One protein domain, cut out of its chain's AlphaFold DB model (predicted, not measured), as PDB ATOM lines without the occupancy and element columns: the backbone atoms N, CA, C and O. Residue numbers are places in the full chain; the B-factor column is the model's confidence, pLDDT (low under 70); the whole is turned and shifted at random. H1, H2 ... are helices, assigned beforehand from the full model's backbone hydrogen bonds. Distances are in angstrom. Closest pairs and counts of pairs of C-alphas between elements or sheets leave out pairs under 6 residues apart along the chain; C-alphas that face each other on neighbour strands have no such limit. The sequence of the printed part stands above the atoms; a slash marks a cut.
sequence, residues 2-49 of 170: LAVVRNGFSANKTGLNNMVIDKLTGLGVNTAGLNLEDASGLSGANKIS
ATOM      1  N   LEU A   2     159.966 160.064  57.953       84.56
ATOM      2  CA  LEU A   2     161.006 160.255  58.981       84.56
ATOM      3  C   LEU A   2     162.229 161.056  58.490       84.56
ATOM      4  O   LEU A   2     162.680 161.968  59.173       84.56
ATOM      5  N   ALA A   3     162.734 160.760  57.288       84.31
ATOM      6  CA  ALA A   3     163.839 161.515  56.689       84.31
ATOM      7  C   ALA A   3     163.499 162.999  56.447       84.31
ATOM      8  O   ALA A   3     164.369 163.847  56.599       84.31
ATOM      9  N   VAL A   4     162.235 163.307  56.130       88.31
ATOM     10  CA  VAL A   4     161.745 164.673  55.870       88.31
ATOM     11  C   VAL A   4     161.818 165.511  57.144       88.31
ATOM     12  O   VAL A   4     162.453 166.561  57.157       88.31
ATOM     13  N   VAL A   5     161.287 164.975  58.247       91.81
ATOM     14  CA  VAL A   5     161.331 165.630  59.564       91.81
ATOM     15  C   VAL A   5     162.764 165.802  60.061       91.81
ATOM     16  O   VAL A   5     163.120 166.867  60.550       91.81
ATOM     17  N   ARG A   6     163.619 164.786  59.883       92.38
ATOM     18  CA  ARG A   6     165.040 164.859  60.272       92.38
ATOM     19  C   ARG A   6     165.824 165.945  59.535       92.38
ATOM     20  O   ARG A   6     166.847 166.380  60.042       92.38
ATOM     21  N   ASN A   7     165.356 166.367  58.362       91.00
ATOM     22  CA  ASN A   7     165.952 167.459  57.595       91.00
ATOM     23  C   ASN A   7     165.240 168.806  57.834       91.00
ATOM     24  O   ASN A   7     165.487 169.747  57.092       91.00
ATOM     25  N   GLY A   8     164.364 168.910  58.840       92.44
ATOM     26  CA  GLY A   8     163.705 170.166  59.216       92.44
ATOM     27  C   GLY A   8     162.449 170.509  58.409       92.44
ATOM     28  O   GLY A   8     161.924 171.610  58.543       92.44
ATOM     29  N   PHE A   9     161.937 169.586  57.593       94.50
ATOM     30  CA  PHE A   9     160.743 169.810  56.776       94.50
ATOM     31  C   PHE A   9     159.494 169.195  57.418       94.50
ATOM     32  O   PHE A   9     159.555 168.190  58.130       94.50
ATOM     33  N   SER A  10     158.324 169.766  57.125       92.69
ATOM     34  CA  SER A  10     157.046 169.240  57.607       92.69
ATOM     35  C   SER A  10     156.792 167.818  57.098       92.69
ATOM     36  O   SER A  10     157.047 167.507  55.936       92.69
ATOM     37  N   ALA A  11     156.222 166.956  57.941       90.75
ATOM     38  CA  ALA A  11     155.853 165.587  57.581       90.75
ATOM     39  C   ALA A  11     154.612 165.525  56.661       90.75
ATOM     40  O   ALA A  11     153.639 164.841  56.964       90.75
ATOM     41  N   ASN A  12     154.649 166.190  55.507       91.00
ATOM     42  CA  ASN A  12     153.613 166.149  54.475       91.00
ATOM     43  C   ASN A  12     154.233 166.120  53.061       91.00
ATOM     44  O   ASN A  12     155.457 166.133  52.905       91.00
ATOM     45  N   LYS A  13     153.388 166.047  52.023       91.56
ATOM     46  CA  LYS A  13     153.819 166.000  50.612       91.56
ATOM     47  C   LYS A  13     154.666 167.219  50.229       91.56
ATOM     48  O   LYS A  13     155.719 167.072  49.621       91.56
ATOM     49  N   THR A  14     154.248 168.410  50.652       92.44
ATOM     50  CA  THR A  14     154.968 169.664  50.395       92.44
ATOM     51  C   THR A  14     156.356 169.660  51.028       92.44
ATOM     52  O   THR A  14     157.333 170.013  50.378       92.44
ATOM     53  N   GLY A  15     156.470 169.206  52.278       92.75
ATOM     54  CA  GLY A  15     157.750 169.090  52.966       92.75
ATOM     55  C   GLY A  15     158.675 168.066  52.311       92.75
ATOM     56  O   GLY A  15     159.871 168.320  52.201       92.75
ATOM     57  N   LEU A  16     158.136 166.953  51.801       93.19
ATOM     58  CA  LEU A  16     158.909 166.008  50.991       93.19
ATOM     59  C   LEU A  16     159.438 166.669  49.712       93.19
ATOM     60  O   LEU A  16     160.633 166.568  49.438       93.19
ATOM     61  N   ASN A  17     158.573 167.347  48.954       94.25
ATOM     62  CA  ASN A  17     158.964 168.031  47.724       94.25
ATOM     63  C   ASN A  17     160.068 169.064  47.984       94.25
ATOM     64  O   ASN A  17     161.102 169.050  47.319       94.25
ATOM     65  N   ASN A  18     159.887 169.900  49.008       95.06
ATOM     66  CA  ASN A  18     160.846 170.937  49.376       95.06
ATOM     67  C   ASN A  18     162.181 170.343  49.837       95.06
ATOM     68  O   ASN A  18     163.227 170.827  49.419       95.06
ATOM     69  N   MET A  19     162.157 169.258  50.621       95.62
ATOM     70  CA  MET A  19     163.375 168.549  51.020       95.62
ATOM     71  C   MET A  19     164.142 168.028  49.801       95.62
ATOM     72  O   MET A  19     165.363 168.135  49.747       95.62
ATOM     73  N   VAL A  20     163.451 167.447  48.816       94.44
ATOM     74  CA  VAL A  20     164.125 166.939  47.614       94.44
ATOM     75  C   VAL A  20     164.685 168.087  46.775       94.44
ATOM     76  O   VAL A  20     165.819 167.982  46.312       94.44
ATOM     77  N   ILE A  21     163.943 169.186  46.614       95.19
ATOM     78  CA  ILE A  21     164.436 170.382  45.917       95.19
ATOM     79  C   ILE A  21     165.697 170.921  46.601       95.19
ATOM     80  O   ILE A  21     166.696 171.143  45.921       95.19
ATOM     81  N   ASP A  22     165.688 171.064  47.926       95.88
ATOM     82  CA  ASP A  22     166.839 171.515  48.720       95.88
ATOM     83  C   ASP A  22     168.074 170.628  48.490       95.88
ATOM     84  O   ASP A  22     169.139 171.107  48.102       95.88
ATOM     85  N   LYS A  23     167.928 169.302  48.607       94.50
ATOM     86  CA  LYS A  23     169.061 168.385  48.397       94.50
ATOM     87  C   LYS A  23     169.572 168.376  46.960       94.50
ATOM     88  O   LYS A  23     170.781 168.322  46.752       94.50
ATOM     89  N   LEU A  24     168.687 168.419  45.966       94.94
ATOM     90  CA  LEU A  24     169.094 168.421  44.559       94.94
ATOM     91  C   LEU A  24     169.773 169.734  44.164       94.94
ATOM     92  O   LEU A  24     170.800 169.706  43.485       94.94
ATOM     93  N   THR A  25     169.253 170.869  44.628       95.00
ATOM     94  CA  THR A  25     169.879 172.178  44.392       95.00
ATOM     95  C   THR A  25     171.240 172.277  45.077       95.00
ATOM     96  O   THR A  25     172.189 172.731  44.444       95.00
ATOM     97  N   GLY A  26     171.390 171.732  46.292       94.38
ATOM     98  CA  GLY A  26     172.686 171.607  46.970       94.38
ATOM     99  C   GLY A  26     173.719 170.760  46.210       94.38
ATOM    100  O   GLY A  26     174.917 170.988  46.338       94.38
ATOM    101  N   LEU A  27     173.275 169.823  45.363       93.88
ATOM    102  CA  LEU A  27     174.140 169.048  44.459       93.88
ATOM    103  C   LEU A  27     174.390 169.745  43.106       93.88
ATOM    104  O   LEU A  27     175.108 169.209  42.256       93.88
ATOM    105  N   GLY A  28     173.805 170.925  42.881       94.31
ATOM    106  CA  GLY A  28     173.865 171.653  41.612       94.31
ATOM    107  C   GLY A  28     173.011 171.029  40.503       94.31
ATOM    108  O   GLY A  28     173.328 171.185  39.325       94.31
ATOM    109  N   VAL A  29     171.966 170.277  40.857       95.75
ATOM    110  CA  VAL A  29     171.024 169.668  39.906       95.75
ATOM    111  C   VAL A  29     169.858 170.622  39.655       95.75
ATOM    112  O   VAL A  29     169.279 171.171  40.591       95.75
ATOM    113  N   ASN A  30     169.473 170.791  38.388       93.62
ATOM    114  CA  ASN A  30     168.326 171.613  38.023       93.62
ATOM    115  C   ASN A  30     167.015 170.917  38.424       93.62
ATOM    116  O   ASN A  30     166.723 169.804  37.979       93.62
ATOM    117  N   THR A  31     166.206 171.597  39.232       93.62
ATOM    118  CA  THR A  31     164.919 171.122  39.758       93.62
ATOM    119  C   THR A  31     163.710 171.776  39.083       93.62
ATOM    120  O   THR A  31     162.582 171.601  39.543       93.62
ATOM    121  N   ALA A  32     163.908 172.509  37.983       92.25
ATOM    122  CA  ALA A  32     162.820 173.133  37.236       92.25
ATOM    123  C   ALA A  32     161.743 172.104  36.839       92.25
ATOM    124  O   ALA A  32     162.026 171.083  36.210       92.25
ATOM    125  N   GLY A  33     160.494 172.382  37.224       88.94
ATOM    126  CA  GLY A  33     159.345 171.517  36.948       88.94
ATOM    127  C   GLY A  33     159.257 170.248  37.807       88.94
ATOM    128  O   GLY A  33     158.381 169.420  37.552       88.94
ATOM    129  N   LEU A  34     160.127 170.081  38.811       93.25
ATOM    130  CA  LEU A  34     160.037 168.983  39.770       93.25
ATOM    131  C   LEU A  34     158.803 169.155  40.668       93.25
ATOM    132  O   LEU A  34     158.606 170.203  41.280       93.25
ATOM    133  N   ASN A  35     158.006 168.098  40.781       94.62
ATOM    134  CA  ASN A  35     156.931 167.987  41.758       94.62
ATOM    135  C   ASN A  35     156.876 166.552  42.276       94.62
ATOM    136  O   ASN A  35     156.616 165.639  41.500       94.62
ATOM    137  N   LEU A  36     157.098 166.340  43.567       92.94
ATOM    138  CA  LEU A  36     157.049 165.021  44.191       92.94
ATOM    139  C   LEU A  36     156.009 164.999  45.306       92.94
ATOM    140  O   LEU A  36     156.145 165.671  46.324       92.94
ATOM    141  N   GLU A  37     154.979 164.178  45.131       91.94
ATOM    142  CA  GLU A  37     153.995 163.899  46.172       91.94
ATOM    143  C   GLU A  37     154.398 162.727  47.065       91.94
ATOM    144  O   GLU A  37     153.997 162.666  48.228       91.94
ATOM    145  N   ASP A  38     155.168 161.784  46.523       89.06
ATOM    146  CA  ASP A  38     155.701 160.653  47.267       89.06
ATOM    147  C   ASP A  38     157.120 160.287  46.821       89.06
ATOM    148  O   ASP A  38     157.621 160.720  45.786       89.06
ATOM    149  N   ALA A  39     157.790 159.495  47.659       85.38
ATOM    150  CA  ALA A  39     159.155 159.037  47.411       85.38
ATOM    151  C   ALA A  39     159.207 157.667  46.711       85.38
ATOM    152  O   ALA A  39     160.277 157.230  46.294       85.38
ATOM    153  N   SER A  40     158.077 156.958  46.617       86.12
ATOM    154  CA  SER A  40     158.006 155.638  45.981       86.12
ATOM    155  C   SER A  40     157.830 155.728  44.465       86.12
ATOM    156  O   SER A  40     158.155 154.770  43.763       86.12
ATOM    157  N   GLY A  41     157.325 156.859  43.962       85.69
ATOM    158  CA  GLY A  41     156.962 157.046  42.564       85.69
ATOM    159  C   GLY A  41     155.564 156.524  42.222       85.69
ATOM    160  O   GLY A  41     155.289 156.302  41.045       85.69
ATOM    161  N   LEU A  42     154.697 156.272  43.212       87.31
ATOM    162  CA  LEU A  42     153.369 155.691  42.978       87.31
ATOM    163  C   LEU A  42     152.326 156.747  42.588       87.31
ATOM    164  O   LEU A  42     151.410 156.450  41.817       87.31
ATOM    165  N   SER A  43     152.464 157.970  43.097       88.38
ATOM    166  CA  SER A  43     151.599 159.086  42.746       88.38
ATOM    167  C   SER A  43     151.797 159.468  41.282       88.38
ATOM    168  O   SER A  43     152.901 159.793  40.844       88.38
ATOM    169  N   GLY A  44     150.699 159.482  40.526       86.00
ATOM    170  CA  GLY A  44     150.679 159.978  39.146       86.00
ATOM    171  C   GLY A  44     150.856 161.495  39.042       86.00
ATOM    172  O   GLY A  44     151.009 162.013  37.941       86.00
ATOM    173  N   ALA A  45     150.842 162.213  40.169       88.75
ATOM    174  CA  ALA A  45     151.146 163.639  40.217       88.75
ATOM    175  C   ALA A  45     152.655 163.925  40.329       88.75
ATOM    176  O   ALA A  45     153.060 165.088  40.230       88.75
ATOM    177  N   ASN A  46     153.486 162.888  40.512       91.88
ATOM    178  CA  ASN A  46     154.935 163.025  40.481       91.88
ATOM    179  C   ASN A  46     155.392 163.461  39.081       91.88
ATOM    180  O   ASN A  46     155.064 162.826  38.080       91.88
ATOM    181  N   LYS A  47     156.181 164.530  39.014       92.81
ATOM    182  CA  LYS A  47     156.769 165.073  37.790       92.81
ATOM    183  C   LYS A  47     158.254 165.282  38.005       92.81
ATOM    184  O   LYS A  47     158.667 165.912  38.975       92.81
ATOM    185  N   ILE A  48     159.052 164.761  37.085       93.88
ATOM    186  CA  ILE A  48     160.496 164.960  37.052       93.88
ATOM    187  C   ILE A  48     160.959 164.928  35.600       93.88
ATOM    188  O   ILE A  48     160.481 164.118  34.806       93.88
ATOM    189  N   SER A  49     161.879 165.819  35.240       94.19
ATOM    190  CA  SER A  49     162.443 165.839  33.892       94.19
ATOM    191  C   SER A  49     163.526 164.768  33.735       94.19
ATOM    192  O   SER A  49     164.267 164.467  34.677       94.19
TER     193      SER A  49
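Overview. This is residues 2 to 49 of the 170 residues of the protein "Unannotated protein" of freshwater metagenome (UniProt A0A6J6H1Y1). This domain has little regular structure: look for one helix, H2, in the middle, with the short helix H1 to one side of its first half and the long unnamed stretch of residues 27 to 49 folding back past its other side. The printed part has 48 residues with two named helices, H1 then H2, holding 19 of them, and no named strand; the class is all helix. It is compact, with a radius of gyration of the C-alphas of 10.4 A, and flat, spanning 26 by 26 by 14 A.

Along the chain. Find C-alpha 13 at (153.819, 166.000, 50.612); from there H2, residues 13 to 26, runs 20.0 A to C-alpha 26 at (172.686, 171.607, 46.970). Go back to C-alpha 2 at (161.006, 160.255, 58.981) for H1, residues 2 to 6, 6.3 A long.

Arrangement. H2 and H1 only just touch, with 3 pairs of C-alphas within 8 A, and H2 does so with residues 15 to 19 alone. Their closest C-alphas, of Val 4 and Leu 16, are 5.8 A apart. In H1 and H2 every O i to N i+4 pair is within hydrogen-bond range.

Size, cuts and confidence. The C-alphas farthest apart, of Arg 6 and Ser 49, are 26.5 A apart. The printed part has no cut, and a short link of 6 residues joins H1 to H2. No printed residue is under 70 in pLDDT.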